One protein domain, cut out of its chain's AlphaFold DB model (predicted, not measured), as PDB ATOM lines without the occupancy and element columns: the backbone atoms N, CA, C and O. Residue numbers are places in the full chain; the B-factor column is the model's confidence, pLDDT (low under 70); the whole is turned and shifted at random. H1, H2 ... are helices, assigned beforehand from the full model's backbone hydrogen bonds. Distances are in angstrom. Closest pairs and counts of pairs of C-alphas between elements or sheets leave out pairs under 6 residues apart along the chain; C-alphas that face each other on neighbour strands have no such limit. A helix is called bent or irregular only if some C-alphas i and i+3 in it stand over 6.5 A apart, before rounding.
ATOM      1  N   LYS A   9     -85.954   9.898  -8.535       82.00
ATOM      2  CA  LYS A   9     -86.253   8.982  -9.643       82.00
ATOM      3  C   LYS A   9     -85.884   9.564 -11.012       82.00
ATOM      4  O   LYS A   9     -85.652   8.778 -11.925       82.00
ATOM      5  N   LYS A  10     -85.718  10.888 -11.168       82.75
ATOM      6  CA  LYS A  10     -85.339  11.510 -12.454       82.75
ATOM      7  C   LYS A  10     -83.982  11.078 -13.006       82.75
ATOM      8  O   LYS A  10     -83.758  11.147 -14.214       82.75
ATOM      9  N   ILE A  11     -83.114  10.522 -12.158       82.81
ATOM     10  CA  ILE A  11     -81.887   9.836 -12.588       82.81
ATOM     11  C   ILE A  11     -82.226   8.651 -13.519       82.81
ATOM     12  O   ILE A  11     -81.549   8.449 -14.524       82.81
ATOM     13  N   LEU A  12     -83.320   7.928 -13.259       83.62
ATOM     14  CA  LEU A  12     -83.791   6.790 -14.060       83.62
ATOM     15  C   LEU A  12     -84.389   7.192 -15.421       83.62
ATOM     16  O   LEU A  12     -84.550   6.323 -16.273       83.62
ATOM     17  N   ALA A  13     -84.705   8.475 -15.640       84.38
ATOM     18  CA  ALA A  13     -85.124   9.016 -16.938       84.38
ATOM     19  C   ALA A  13     -83.980   9.699 -17.714       84.38
ATOM     20  O   ALA A  13     -84.184  10.167 -18.840       84.38
ATOM     21  N   ASN A  14     -82.770   9.764 -17.143       86.31
ATOM     22  CA  ASN A  14     -81.601  10.327 -17.813       86.31
ATOM     23  C   ASN A  14     -81.252   9.489 -19.055       86.31
ATOM     24  O   ASN A  14     -81.119   8.266 -18.974       86.31
ATOM     25  N   LYS A  15     -81.049  10.160 -20.200       85.69
ATOM     26  CA  LYS A  15     -80.721   9.520 -21.484       85.69
ATOM     27  C   LYS A  15     -79.554   8.531 -21.382       85.69
ATOM     28  O   LYS A  15     -79.613   7.479 -22.006       85.69
ATOM     29  N   TRP A  16     -78.536   8.834 -20.575       87.06
ATOM     30  CA  TRP A  16     -77.356   7.981 -20.420       87.06
ATOM     31  C   TRP A  16     -77.635   6.731 -19.579       87.06
ATOM     32  O   TRP A  16     -77.158   5.654 -19.920       87.06
ATOM     33  N   VAL A  17     -78.457   6.849 -18.532       86.88
ATOM     34  CA  VAL A  17     -78.857   5.719 -17.673       86.88
ATOM     35  C   VAL A  17     -79.755   4.755 -18.449       86.88
ATOM     36  O   VAL A  17     -79.514   3.550 -18.447       86.88
ATOM     37  N   LEU A  18     -80.730   5.289 -19.194       85.62
ATOM     38  CA  LEU A  18     -81.580   4.498 -20.087       85.62
ATOM     39  C   LEU A  18     -80.773   3.822 -21.208       85.62
ATOM     40  O   LEU A  18     -81.065   2.685 -21.569       85.62
ATOM     41  N   TRP A  19     -79.746   4.484 -21.750       83.62
ATOM     42  CA  TRP A  19     -78.884   3.900 -22.782       83.62
ATOM     43  C   TRP A  19     -77.962   2.803 -22.225       83.62
ATOM     44  O   TRP A  19     -77.817   1.756 -22.851       83.62
ATOM     45  N   ALA A  20     -77.417   2.973 -21.017       86.75
ATOM     46  CA  ALA A  20     -76.670   1.920 -20.328       86.75
ATOM     47  C   ALA A  20     -77.552   0.689 -20.025       86.75
ATOM     48  O   ALA A  20     -77.132  -0.444 -20.255       86.75
ATOM     49  N   GLU A  21     -78.800   0.896 -19.594       85.81
ATOM     50  CA  GLU A  21     -79.800  -0.166 -19.390       85.81
ATOM     51  C   GLU A  21     -80.209  -0.870 -20.697       85.81
ATOM     52  O   GLU A  21     -80.507  -2.070 -20.684       85.81
ATOM     53  N   VAL A  22     -80.211  -0.154 -21.830       84.88
ATOM     54  CA  VAL A  22     -80.343  -0.751 -23.170       84.88
ATOM     55  C   VAL A  22     -79.139  -1.627 -23.477       84.88
ATOM     56  O   VAL A  22     -79.325  -2.806 -23.747       84.88
ATOM     57  N   VAL A  23     -77.919  -1.089 -23.425       84.62
ATOM     58  CA  VAL A  23     -76.710  -1.812 -23.850       84.62
ATOM     59  C   VAL A  23     -76.462  -3.041 -22.978       84.62
ATOM     60  O   VAL A  23     -76.366  -4.144 -23.511       84.62
ATOM     61  N   LEU A  24     -76.460  -2.891 -21.650       86.81
ATOM     62  CA  LEU A  24     -76.303  -4.014 -20.718       86.81
ATOM     63  C   LEU A  24     -77.431  -5.044 -20.898       86.81
ATOM     64  O   LEU A  24     -77.186  -6.248 -20.943       86.81
ATOM     65  N   GLY A  25     -78.668  -4.570 -21.064       84.50
ATOM     66  CA  GLY A  25     -79.832  -5.419 -21.299       84.50
ATOM     67  C   GLY A  25     -79.791  -6.187 -22.621       84.50
ATOM     68  O   GLY A  25     -80.298  -7.304 -22.676       84.50
ATOM     69  N   THR A  26     -79.188  -5.614 -23.664       83.44
ATOM     70  CA  THR A  26     -78.973  -6.257 -24.966       83.44
ATOM     71  C   THR A  26     -77.835  -7.271 -24.896       83.44
ATOM     72  O   THR A  26     -78.007  -8.377 -25.392       83.44
ATOM     73  N   VAL A  27     -76.718  -6.962 -24.225       84.69
ATOM     74  CA  VAL A  27     -75.610  -7.918 -24.023       84.69
ATOM     75  C   VAL A  27     -76.089  -9.164 -23.271       84.69
ATOM     76  O   VAL A  27     -75.840 -10.278 -23.722       84.69
ATOM     77  N   VAL A  28     -76.853  -8.996 -22.185       85.69
ATOM     78  CA  VAL A  28     -77.454 -10.123 -21.446       85.69
ATOM     79  C   VAL A  28     -78.410 -10.937 -22.329       85.69
ATOM     80  O   VAL A  28     -78.418 -12.161 -22.253       85.69
ATOM     81  N   VAL A  29     -79.190 -10.282 -23.195       84.50
ATOM     82  CA  VAL A  29     -80.094 -10.961 -24.141       84.50
ATOM     83  C   VAL A  29     -79.342 -11.722 -25.233       84.50
ATOM     84  O   VAL A  29     -79.797 -12.797 -25.604       84.50
ATOM     85  N   ILE A  30     -78.209 -11.213 -25.725       82.62
ATOM     86  CA  ILE A  30     -77.361 -11.930 -26.687       82.62
ATOM     87  C   ILE A  30     -76.791 -13.182 -26.019       82.62
ATOM     88  O   ILE A  30     -77.062 -14.282 -26.479       82.62
ATOM     89  N   VAL A  31     -76.117 -13.035 -24.875       84.06
ATOM     90  CA  VAL A  31     -75.455 -14.149 -24.171       84.06
ATOM     91  C   VAL A  31     -76.444 -15.246 -23.744       84.06
ATOM     92  O   VAL A  31     -76.173 -16.431 -23.928       84.06
ATOM     93  N   LEU A  32     -77.616 -14.878 -23.211       83.50
ATOM     94  CA  LEU A  32     -78.660 -15.854 -22.864       83.50
ATOM     95  C   LEU A  32     -79.397 -16.396 -24.100       83.50
ATOM     96  O   LEU A  32     -79.831 -17.546 -24.093       83.50
ATOM     97  N   GLY A  33     -79.532 -15.596 -25.160       82.94
ATOM     98  CA  GLY A  33     -80.114 -16.010 -26.435       82.94
ATOM     99  C   GLY A  33     -79.257 -17.061 -27.134       82.94
ATOM    100  O   GLY A  33     -79.775 -18.116 -27.492       82.94
ATOM    101  N   ASP A  34     -77.950 -16.822 -27.241       82.88
ATOM    102  CA  ASP A  34     -76.969 -17.774 -27.769       82.88
ATOM    103  C   ASP A  34     -76.934 -19.057 -26.930       82.88
ATOM    104  O   ASP A  34     -76.953 -20.150 -27.497       82.88
ATOM    105  N   PHE A  35     -77.006 -18.959 -25.595       85.06
ATOM    106  CA  PHE A  35     -77.126 -20.131 -24.719       85.06
ATOM    107  C   PHE A  35     -78.379 -20.964 -25.016       85.06
ATOM    108  O   PHE A  35     -78.288 -22.184 -25.164       85.06
ATOM    109  N   ILE A  36     -79.542 -20.322 -25.156       83.62
ATOM    110  CA  ILE A  36     -80.810 -20.999 -25.469       83.62
ATOM    111  C   ILE A  36     -80.788 -21.593 -26.887       83.62
ATOM    112  O   ILE A  36     -81.203 -22.737 -27.064       83.62
ATOM    113  N   ILE A  37     -80.257 -20.880 -27.886       81.62
ATOM    114  CA  ILE A  37     -80.089 -21.392 -29.258       81.62
ATOM    115  C   ILE A  37     -79.166 -22.617 -29.253       81.62
ATOM    116  O   ILE A  37     -79.527 -23.663 -29.794       81.62
ATOM    117  N   ASN A  38     -78.003 -22.530 -28.603       81.19
ATOM    118  CA  ASN A  38     -77.056 -23.639 -28.497       81.19
ATOM    119  C   ASN A  38     -77.651 -24.837 -27.738       81.19
ATOM    120  O   ASN A  38     -77.383 -25.979 -28.113       81.19
ATOM    121  N   LEU A  39     -78.489 -24.603 -26.722       83.00
ATOM    122  CA  LEU A  39     -79.208 -25.647 -25.985       83.00
ATOM    123  C   LEU A  39     -80.277 -26.334 -26.846       83.00
ATOM    124  O   LEU A  39     -80.356 -27.561 -26.840       83.00
ATOM    125  N   ILE A  40     -81.048 -25.578 -27.635       81.94
ATOM    126  CA  ILE A  40     -82.029 -26.123 -28.592       81.94
ATOM    127  C   ILE A  40     -81.324 -26.935 -29.689       81.94
ATOM    128  O   ILE A  40     -81.777 -28.026 -30.032       81.94
ATOM    129  N   VAL A  41     -80.187 -26.454 -30.203       79.19
ATOM    130  CA  VAL A  41     -79.368 -27.191 -31.183       79.19
ATOM    131  C   VAL A  41     -78.809 -28.480 -30.575       79.19
ATOM    132  O   VAL A  41     -78.895 -29.527 -31.211       79.19
ATOM    133  N   ALA A  42     -78.294 -28.446 -29.341       78.81
ATOM    134  CA  ALA A  42     -77.841 -29.651 -28.645       78.81
ATOM    135  C   ALA A  42     -78.996 -30.650 -28.444       78.81
ATOM    136  O   ALA A  42     -78.857 -31.824 -28.782       78.81
ATOM    137  N   PHE A  43     -80.160 -30.185 -27.984       80.12
ATOM    138  CA  PHE A  43     -81.361 -31.009 -27.831       80.12
ATOM    139  C   PHE A  43     -81.766 -31.670 -29.160       80.12
ATOM    140  O   PHE A  43     -81.952 -32.883 -29.212       80.12
ATOM    141  N   GLY A  44     -81.808 -30.908 -30.258       76.81
ATOM    142  CA  GLY A  44     -82.113 -31.418 -31.601       76.81
ATOM    143  C   GLY A  44     -81.069 -32.380 -32.188       76.81
ATOM    144  O   GLY A  44     -81.388 -33.127 -33.113       76.81
ATOM    145  N   VAL A  45     -79.842 -32.398 -31.656       76.69
ATOM    146  CA  VAL A  45     -78.808 -33.393 -31.995       76.69
ATOM    147  C   VAL A  45     -78.982 -34.672 -31.170       76.69
ATOM    148  O   VAL A  45     -78.994 -35.756 -31.747       76.69
ATOM    149  N   PHE A  46     -79.159 -34.570 -29.847       75.44
ATOM    150  CA  PHE A  46     -79.264 -35.743 -28.966       75.44
ATOM    151  C   PHE A  46     -80.625 -36.458 -29.036       75.44
ATOM    152  O   PHE A  46     -80.679 -37.668 -28.819       75.44
ATOM    153  N   PHE A  47     -81.710 -35.761 -29.386       71.38
ATOM    154  CA  PHE A  47     -83.066 -36.322 -29.523       71.38
ATOM    155  C   PHE A  47     -83.517 -36.479 -30.987       71.38
ATOM    156  O   PHE A  47     -84.703 -36.382 -31.303       71.38
ATOM    157  N   LYS A  48     -82.580 -36.729 -31.911       68.12
ATOM    158  CA  LYS A  48     -82.870 -36.920 -33.342       68.12
ATOM    159  C   LYS A  48     -83.431 -38.323 -33.634       68.12
ATOM    160  O   LYS A  48     -82.727 -39.179 -34.164       68.12
ATOM    161  N   VAL A  49     -84.700 -38.525 -33.271       56.44
ATOM    162  CA  VAL A  49     -85.448 -39.799 -33.320       56.44
ATOM    163  C   VAL A  49     -85.264 -40.562 -34.637       56.44
ATOM    164  O   VAL A  49     -85.537 -40.024 -35.714       56.44
ATOM    165  N   ARG A  50     -84.914 -41.853 -34.551       57.59
ATOM    166  CA  ARG A  50     -85.150 -42.827 -35.629       57.59
ATOM    167  C   ARG A  50     -86.406 -43.662 -35.322       57.59
ATOM    168  O   ARG A  50     -86.676 -43.949 -34.156       57.59
ATOM    169  N   PRO A  51     -87.187 -44.085 -36.334       50.28
ATOM    170  CA  PRO A  51     -88.338 -44.955 -36.101       50.28
ATOM    171  C   PRO A  51     -87.911 -46.303 -35.495       50.28
ATOM    172  O   PRO A  51     -87.086 -47.001 -36.078       50.28
ATOM    173  N   GLY A  52     -88.498 -46.670 -34.350       58.47
ATOM    174  CA  GLY A  52     -88.268 -47.955 -33.667       58.47
ATOM    175  C   GLY A  52     -87.423 -47.901 -32.385       58.47
ATOM    176  O   GLY A  52     -87.233 -48.938 -31.754       58.47
ATOM    177  N   GLU A  53     -86.930 -46.730 -31.974       58.41
ATOM    178  CA  GLU A  53     -86.078 -46.579 -30.783       58.41
ATOM    179  C   GLU A  53     -86.892 -46.533 -29.468       58.41
ATOM    180  O   GLU A  53     -87.941 -45.892 -29.385       58.41
ATOM    181  N   GLY A  54     -86.427 -47.248 -28.434       65.69
ATOM    182  CA  GLY A  54     -87.169 -47.481 -27.183       65.69
ATOM    183  C   GLY A  54     -86.828 -46.531 -26.023       65.69
ATOM    184  O   GLY A  54     -85.835 -45.806 -26.052       65.69
ATOM    185  N   ILE A  55     -87.622 -46.591 -24.942       65.00
ATOM    186  CA  ILE A  55     -87.543 -45.681 -23.774       65.00
ATOM    187  C   ILE A  55     -86.127 -45.577 -23.173       65.00
ATOM    188  O   ILE A  55     -85.700 -44.482 -22.809       65.00
ATOM    189  N   GLN A  56     -85.366 -46.675 -23.107       66.88
ATOM    190  CA  GLN A  56     -83.979 -46.662 -22.612       66.88
ATOM    191  C   GLN A  56     -83.081 -45.674 -23.374       66.88
ATOM    192  O   GLN A  56     -82.248 -45.002 -22.766       66.88
ATOM    193  N   GLN A  57     -83.276 -45.545 -24.689       68.62
ATOM    194  CA  GLN A  57     -82.447 -44.697 -25.538       68.62
ATOM    195  C   GLN A  57     -82.707 -43.205 -25.269       68.62
ATOM    196  O   GLN A  57     -81.772 -42.403 -25.259       68.62
ATOM    197  N   ILE A  58     -83.952 -42.852 -24.922       67.12
ATOM    198  CA  ILE A  58     -84.355 -41.508 -24.472       67.12
ATOM    199  C   ILE A  58     -83.613 -41.131 -23.180       67.12
ATOM    200  O   ILE A  58     -83.085 -40.022 -23.080       67.12
ATOM    201  N   PHE A  59     -83.499 -42.057 -22.218       70.06
ATOM    202  CA  PHE A  59     -82.720 -41.834 -20.993       70.06
ATOM    203  C   PHE A  59     -81.228 -41.621 -21.285       70.06
ATOM    204  O   PHE A  59     -80.646 -40.676 -20.753       70.06
ATOM    205  N   THR A  60     -80.615 -42.420 -22.169       73.69
ATOM    206  CA  THR A  60     -79.201 -42.228 -22.542       73.69
ATOM    207  C   THR A  60     -78.952 -40.926 -23.309       73.69
ATOM    208  O   THR A  60     -77.957 -40.247 -23.054       73.69
ATOM    209  N   SER A  61     -79.862 -40.511 -24.198       76.75
ATOM    210  CA  SER A  61     -79.783 -39.197 -24.853       76.75
ATOM    211  C   SER A  61     -79.937 -38.051 -23.852       76.75
ATOM    212  O   SER A  61     -79.214 -37.061 -23.948       76.75
ATOM    213  N   GLY A  62     -80.805 -38.206 -22.846       76.12
ATOM    214  CA  GLY A  62     -80.940 -37.266 -21.734       76.12
ATOM    215  C   GLY A  62     -79.653 -37.118 -20.920       76.12
ATOM    216  O   GLY A  62     -79.181 -35.997 -20.734       76.12
ATOM    217  N   SER A  63     -79.030 -38.223 -20.495       77.38
ATOM    218  CA  SER A  63     -77.752 -38.167 -19.766       77.38
ATOM    219  C   SER A  63     -76.619 -37.583 -20.612       77.38
ATOM    220  O   SER A  63     -75.799 -36.821 -20.100       77.38
ATOM    221  N   ASN A  64     -76.592 -37.881 -21.914       80.38
ATOM    222  CA  ASN A  64     -75.581 -37.355 -22.831       80.38
ATOM    223  C   ASN A  64     -75.753 -35.850 -23.081       80.38
ATOM    224  O   ASN A  64     -74.757 -35.129 -23.076       80.38
ATOM    225  N   LEU A  65     -76.991 -35.351 -23.201       81.06
ATOM    226  CA  LEU A  65     -77.267 -33.912 -23.239       81.06
ATOM    227  C   LEU A  65     -76.822 -33.226 -21.938       81.06
ATOM    228  O   LEU A  65     -76.166 -32.190 -22.002       81.06
ATOM    229  N   VAL A  66     -77.136 -33.794 -20.768       81.75
ATOM    230  CA  VAL A  66     -76.750 -33.216 -19.465       81.75
ATOM    231  C   VAL A  66     -75.229 -33.144 -19.310       81.75
ATOM    232  O   VAL A  66     -74.714 -32.096 -18.919       81.75
ATOM    233  N   ASN A  67     -74.496 -34.205 -19.668       83.06
ATOM    234  CA  ASN A  67     -73.029 -34.190 -19.665       83.06
ATOM    235  C   ASN A  67     -72.477 -33.167 -20.677       83.06
ATOM    236  O   ASN A  67     -71.651 -32.336 -20.307       83.06
ATOM    237  N   HIS A  68     -73.002 -33.139 -21.912       82.06
ATOM    238  CA  HIS A  68     -72.580 -32.175 -22.933       82.06
ATOM    239  C   HIS A  68     -72.769 -30.725 -22.473       82.06
ATOM    240  O   HIS A  68     -71.844 -29.926 -22.605       82.06
ATOM    241  N   VAL A  69     -73.924 -30.389 -21.886       83.31
ATOM    242  CA  VAL A  69     -74.178 -29.059 -21.313       83.31
ATOM    243  C   VAL A  69     -73.215 -28.779 -20.159       83.31
ATOM    244  O   VAL A  69     -72.564 -27.740 -20.168       83.31
ATOM    245  N   ARG A  70     -73.047 -29.705 -19.203       84.38
ATOM    246  CA  ARG A  70     -72.127 -29.538 -18.060       84.38
ATOM    247  C   ARG A  70     -70.683 -29.269 -18.495       84.38
ATOM    248  O   ARG A  70     -70.004 -28.466 -17.866       84.38
ATOM    249  N   GLU A  71     -70.215 -29.927 -19.548       85.31
ATOM    250  CA  GLU A  71     -68.836 -29.808 -20.041       85.31
ATOM    251  C   GLU A  71     -68.632 -28.622 -20.996       85.31
ATOM    252  O   GLU A  71     -67.531 -28.087 -21.071       85.31
ATOM    253  N   ASN A  72     -69.680 -28.171 -21.696       83.25
ATOM    254  CA  ASN A  72     -69.570 -27.158 -22.754       83.25
ATOM    255  C   ASN A  72     -70.331 -25.852 -22.460       83.25
ATOM    256  O   ASN A  72     -70.341 -24.978 -23.325       83.25
ATOM    257  N   TRP A  73     -70.943 -25.674 -21.281       80.50
ATOM    258  CA  TRP A  73     -71.805 -24.516 -20.975       80.50
ATOM    259  C   TRP A  73     -71.153 -23.163 -21.288       80.50
ATOM    260  O   TRP A  73     -71.817 -22.293 -21.841       80.50
ATOM    261  N   VAL A  74     -69.849 -23.009 -21.024       81.25
ATOM    262  CA  VAL A  74     -69.089 -21.794 -21.367       81.25
ATOM    263  C   VAL A  74     -69.039 -21.581 -22.883       81.25
ATOM    264  O   VAL A  74     -69.317 -20.482 -23.345       81.25
ATOM    265  N   MET A  75     -68.767 -22.624 -23.679       77.38
ATOM    266  CA  MET A  75     -68.807 -22.532 -25.147       77.38
ATOM    267  C   MET A  75     -70.221 -22.274 -25.686       77.38
ATOM    268  O   MET A  75     -70.368 -21.702 -26.762       77.38
ATOM    269  N   MET A  76     -71.265 -22.669 -24.951       79.56
ATOM    270  CA  MET A  76     -72.659 -22.397 -25.318       79.56
ATOM    271  C   MET A  76     -73.056 -20.925 -25.116       79.56
ATOM    272  O   MET A  76     -74.060 -20.509 -25.683       79.56
ATOM    273  N   LEU A  77     -72.270 -20.123 -24.387       79.31
ATOM    274  CA  LEU A  77     -72.456 -18.667 -24.269       79.31
ATOM    275  C   LEU A  77     -71.944 -17.884 -25.496       79.31
ATOM    276  O   LEU A  77     -72.123 -16.668 -25.547       79.31
ATOM    277  N   TYR A  78     -71.296 -18.549 -26.462       76.19
ATOM    278  CA  TYR A  78     -70.761 -17.920 -27.672       76.19
ATOM    279  C   TYR A  78     -71.616 -18.250 -28.912       76.19
ATOM    280  O   TYR A  78     -72.058 -19.397 -29.076       76.19
ATOM    281  N   PRO A  79     -71.816 -17.288 -29.832       66.81
ATOM    282  CA  PRO A  79     -72.595 -17.504 -31.045       66.81
ATOM    283  C   PRO A  79     -71.891 -18.485 -31.989       66.81
ATOM    284  O   PRO A  79     -70.778 -18.246 -32.464       66.81
ATOM    285  N   ARG A  80     -72.566 -19.587 -32.330       66.31
ATOM    286  CA  ARG A  80     -72.137 -20.472 -33.422       66.31
ATOM    287  C   ARG A  80     -72.611 -19.876 -34.748       66.31
ATOM    288  O   ARG A  80     -73.815 -19.861 -35.001       66.31
ATOM    289  N   PHE A  81     -71.672 -19.431 -35.593       66.12
ATOM    290  CA  PHE A  81     -71.888 -18.762 -36.894       66.12
ATOM    291  C   PHE A  81     -72.538 -19.650 -37.981       66.12
ATOM    292  O   PHE A  81     -72.020 -19.833 -39.078       66.12
ATOM    293  N   THR A  82     -73.701 -20.216 -37.674       73.12
ATOM    294  CA  THR A  82     -74.576 -20.916 -38.616       73.12
ATOM    295  C   THR A  82     -75.647 -19.950 -39.113       73.12
ATOM    296  O   THR A  82     -76.118 -19.108 -38.348       73.12
ATOM    297  N   MET A  83     -76.085 -20.095 -40.368       70.44
ATOM    298  CA  MET A  83     -77.150 -19.252 -40.936       70.44
ATOM    299  C   MET A  83     -78.409 -19.247 -40.054       70.44
ATOM    300  O   MET A  83     -78.964 -18.187 -39.785       70.44
ATOM    301  N   VAL A  84     -78.802 -20.416 -39.530       70.06
ATOM    302  CA  VAL A  84     -79.955 -20.560 -38.627       70.06
ATOM    303  C   VAL A  84     -79.736 -19.804 -37.314       70.06
ATOM    304  O   VAL A  84     -80.590 -19.010 -36.936       70.06
ATOM    305  N   GLY A  85     -78.590 -19.993 -36.645       71.75
ATOM    306  CA  GLY A  85     -78.284 -19.308 -35.385       71.75
ATOM    307  C   GLY A  85     -78.281 -17.784 -35.526       71.75
ATOM    308  O   GLY A  85     -78.901 -17.094 -34.721       71.75
ATOM    309  N   ILE A  86     -77.680 -17.264 -36.602       75.19
ATOM    310  CA  ILE A  86     -77.665 -15.828 -36.913       75.19
ATOM    311  C   ILE A  86     -79.094 -15.307 -37.147       75.19
ATOM    312  O   ILE A  86     -79.475 -14.286 -36.576       75.19
ATOM    313  N   SER A  87     -79.918 -16.013 -37.931       76.56
ATOM    314  CA  SER A  87     -81.317 -15.624 -38.163       76.56
ATOM    315  C   SER A  87     -82.166 -15.662 -36.886       76.56
ATOM    316  O   SER A  87     -82.958 -14.748 -36.654       76.56
ATOM    317  N   SER A  88     -81.987 -16.672 -36.027       74.44
ATOM    318  CA  SER A  88     -82.675 -16.768 -34.733       74.44
ATOM    319  C   SER A  88     -82.251 -15.665 -33.761       74.44
ATOM    320  O   SER A  88     -83.113 -15.068 -33.119       74.44
ATOM    321  N   LEU A  89     -80.956 -15.341 -33.686       78.50
ATOM    322  CA  LEU A  89     -80.446 -14.258 -32.842       78.50
ATOM    323  C   LEU A  89     -80.982 -12.891 -33.295       78.50
ATOM    324  O   LEU A  89     -81.448 -12.109 -32.467       78.50
ATOM    325  N   LEU A  90     -81.003 -12.621 -34.606       81.38
ATOM    326  CA  LEU A  90     -81.590 -11.397 -35.166       81.38
ATOM    327  C   LEU A  90     -83.097 -11.286 -34.879       81.38
ATOM    328  O   LEU A  90     -83.572 -10.201 -34.540       81.38
ATOM    329  N   LEU A  91     -83.844 -12.394 -34.945       81.06
ATOM    330  CA  LEU A  91     -85.268 -12.425 -34.592       81.06
ATOM    331  C   LEU A  91     -85.499 -12.142 -33.097       81.06
ATOM    332  O   LEU A  91     -86.371 -11.344 -32.750       81.06
ATOM    333  N   ILE A  92     -84.696 -12.744 -32.212       80.38
ATOM    334  CA  ILE A  92     -84.735 -12.485 -30.763       80.38
ATOM    335  C   ILE A  92     -84.426 -11.011 -30.477       80.38
ATOM    336  O   ILE A  92     -85.168 -10.367 -29.733       80.38
ATOM    337  N   LEU A  93     -83.391 -10.447 -31.105       81.94
ATOM    338  CA  LEU A  93     -83.030  -9.035 -30.967       81.94
ATOM    339  C   LEU A  93     -84.149  -8.101 -31.449       81.94
ATOM    340  O   LEU A  93     -84.470  -7.140 -30.749       81.94
ATOM    341  N   ALA A  94     -84.789  -8.394 -32.583       82.06
ATOM    342  CA  ALA A  94     -85.911  -7.608 -33.098       82.06
ATOM    343  C   ALA A  94     -87.121  -7.625 -32.144       82.06
ATOM    344  O   ALA A  94     -87.661  -6.569 -31.804       82.06
ATOM    345  N   LEU A  95     -87.511  -8.803 -31.646       80.44
ATOM    346  CA  LEU A  95     -88.599  -8.949 -30.672       80.44
ATOM    347  C   LEU A  95     -88.277  -8.230 -29.354       80.44
ATOM    348  O   LEU A  95     -89.095  -7.464 -28.840       80.44
ATOM    349  N   VAL A  96     -87.067  -8.416 -28.822       80.94
ATOM    350  CA  VAL A  96     -86.619  -7.747 -27.593       80.94
ATOM    351  C   VAL A  96     -86.576  -6.231 -27.770       80.94
ATOM    352  O   VAL A  96     -86.990  -5.520 -26.856       80.94
ATOM    353  N   TYR A  97     -86.152  -5.717 -28.925       82.44
ATOM    354  CA  TYR A  97     -86.194  -4.286 -29.226       82.44
ATOM    355  C   TYR A  97     -87.634  -3.747 -29.183       82.44
ATOM    356  O   TYR A  97     -87.907  -2.779 -28.469       82.44
ATOM    357  N   ILE A  98     -88.579  -4.430 -29.844       82.19
ATOM    358  CA  ILE A  98     -90.009  -4.069 -29.858       82.19
ATOM    359  C   ILE A  98     -90.600  -4.031 -28.436       82.19
ATOM    360  O   ILE A  98     -91.292  -3.072 -28.083       82.19
ATOM    361  N   PHE A  99     -90.301  -5.014 -27.582       78.94
ATOM    362  CA  PHE A  99     -90.823  -5.037 -26.209       78.94
ATOM    363  C   PHE A  99     -90.080  -4.103 -25.239       78.94
ATOM    364  O   PHE A  99     -90.708  -3.529 -24.341       78.94
ATOM    365  N   ARG A 100     -88.761  -3.911 -25.389       81.50
ATOM    366  CA  ARG A 100     -87.979  -3.034 -24.500       81.50
ATOM    367  C   ARG A 100     -88.196  -1.557 -24.802       81.50
ATOM    368  O   ARG A 100     -88.317  -0.804 -23.837       81.50
ATOM    369  N   TRP A 101     -88.305  -1.124 -26.064       81.50
ATOM    370  CA  TRP A 101     -88.438   0.312 -26.374       81.50
ATOM    371  C   TRP A 101     -89.669   0.928 -25.693       81.50
ATOM    372  O   TRP A 101     -89.557   1.990 -25.084       81.50
ATOM    373  N   ARG A 102     -90.808   0.217 -25.678       83.38
ATOM    374  CA  ARG A 102     -92.031   0.652 -24.981       83.38
ATOM    375  C   ARG A 102     -91.831   0.753 -23.465       83.38
ATOM    376  O   ARG A 102     -92.273   1.726 -22.863       83.38
ATOM    377  N   LYS A 103     -91.129  -0.202 -22.838       83.75
ATOM    378  CA  LYS A 103     -90.788  -0.129 -21.402       83.75
ATOM    379  C   LYS A 103     -89.862   1.054 -21.094       83.75
ATOM    380  O   LYS A 103     -90.099   1.764 -20.124       83.75
ATOM    381  N   ILE A 104     -88.858   1.299 -21.935       84.88
ATOM    382  CA  ILE A 104     -87.903   2.415 -21.807       84.88
ATOM    383  C   ILE A 104     -88.602   3.765 -21.997       84.88
ATOM    384  O   ILE A 104     -88.374   4.686 -21.216       84.88
ATOM    385  N   TYR A 105     -89.489   3.880 -22.989       84.56
ATOM    386  CA  TYR A 105     -90.305   5.071 -23.209       84.56
ATOM    387  C   TYR A 105     -91.205   5.352 -22.000       84.56
ATOM    388  O   TYR A 105     -91.147   6.446 -21.440       84.56
ATOM    389  N   ASN A 106     -91.951   4.350 -21.526       84.50
ATOM    390  CA  ASN A 106     -92.791   4.480 -20.336       84.50
ATOM    391  C   ASN A 106     -91.969   4.893 -19.101       84.50
ATOM    392  O   ASN A 106     -92.372   5.807 -18.390       84.50
ATOM    393  N   LYS A 107     -90.794   4.286 -18.880       83.81
ATOM    394  CA  LYS A 107     -89.865   4.631 -17.786       83.81
ATOM    395  C   LYS A 107     -89.356   6.074 -17.889       83.81
ATOM    396  O   LYS A 107     -89.313   6.784 -16.887       83.81
ATOM    397  N   ARG A 108     -89.023   6.531 -19.103       83.50
ATOM    398  CA  ARG A 108     -88.602   7.914 -19.378       83.50
ATOM    399  C   ARG A 108     -89.710   8.925 -19.090       83.50
ATOM    400  O   ARG A 108     -89.400   9.997 -18.590       83.50
ATOM    401  N   ILE A 109     -90.963   8.611 -19.426       84.00
ATOM    402  CA  ILE A 109     -92.113   9.488 -19.164       84.00
ATOM    403  C   ILE A 109     -92.461   9.489 -17.670       84.00
ATOM    404  O   ILE A 109     -92.538  10.559 -17.075       84.00
ATOM    405  N   ALA A 110     -92.597   8.313 -17.052       83.06
ATOM    406  CA  ALA A 110     -93.020   8.155 -15.657       83.06
ATOM    407  C   ALA A 110     -92.031   8.723 -14.625       83.06
ATOM    408  O   ALA A 110     -92.439   9.052 -13.516       83.06
ATOM    409  N   TYR A 111     -90.745   8.832 -14.975       84.38
ATOM    410  CA  TYR A 111     -89.719   9.437 -14.120       84.38
ATOM    411  C   TYR A 111     -89.099  10.701 -14.725       84.38
ATOM    412  O   TYR A 111     -88.019  11.109 -14.300       84.38
ATOM    413  N   LYS A 112     -89.723  11.329 -15.732       83.12
ATOM    414  CA  LYS A 112     -89.249  12.635 -16.204       83.12
ATOM    415  C   LYS A 112     -89.368  13.641 -15.053       83.12
ATOM    416  O   LYS A 112     -90.347  13.608 -14.317       83.12
TER     417      LYS A 112
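This is residues 9 to 112 of the 915 residues of an uncharacterized protein of Lactococcus sp. (UniProt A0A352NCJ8). One long helix, H2, makes the main axis of a rod, and two further helices fold back along it, H3 beside its later part and H4 beside its earlier part. The short H1 is at the end where H4 finishes, and at the other end residues 50 to 56, of which 55 and 56 belong to H3, stick out free. The printed part has 104 residues with four named helices, H1 to H4 in chain order, and no named strand: an all-helix domain. It is only just loose, close to extended, with a radius of gyration of the C-alphas of 19.3 A and spans of 62 by 25 by 24 A.

Start at H1, residues 9 to 13, which is close but not clearly touching to H2, residues 15 to 46; their closest C-alphas, Leu 12 and Leu 18, are 6.8 A apart. H2 and H3, residues 55 to 76, form a helical hairpin and touch through residues 34 to 46 of H2 alone, closest at the C-alphas of Phe 35 and Met 76, 5.0 A. They run opposite ways at 35.0 degrees, only just a steep tilt. H4, residues 83 to 110, touches H2 at a shallow tilt of 32 degrees, opposite ways, closest at the C-alphas of Gly 33 and Leu 89, 6.7 A. With residues 107 to 109 alone H4 touches H1, closest at the C-alphas of Ala 13 and Arg 108, 4.4 A. H3 is apart from H1 and H4. Every O i to N i+4 pair is within hydrogen-bond range in H2, against 16 of 18 in H3, 22 of 24 in H4 and 0 of 1 in H1, where 2 of 2 O i to N i+3 pairs are.

Find C-alpha 9 at (-86.253, 8.982, -9.643), where H1 begins. H2 runs 45.9 A from C-alpha 15 to C-alpha 46 at (-79.264, -35.743, -28.966). H3 spans 27.7 A, with a kink of 53 degrees near residue 70, and is irregular: C-alphas 71 and 74 are 8.1 A apart. H4 spans 40.5 A, kinks by 26 degrees near residue 99, and ends at C-alpha 110 at (-93.020, 8.155, -15.657).

The two C-alphas farthest apart, Lys 10 and Gly 52, are 63.2 A apart. The printed part has no cut; the link from H1 to H2 is tight, and the other two are short. Look for low confidence, under 70, at residues 48 to 58 and 79 to 81.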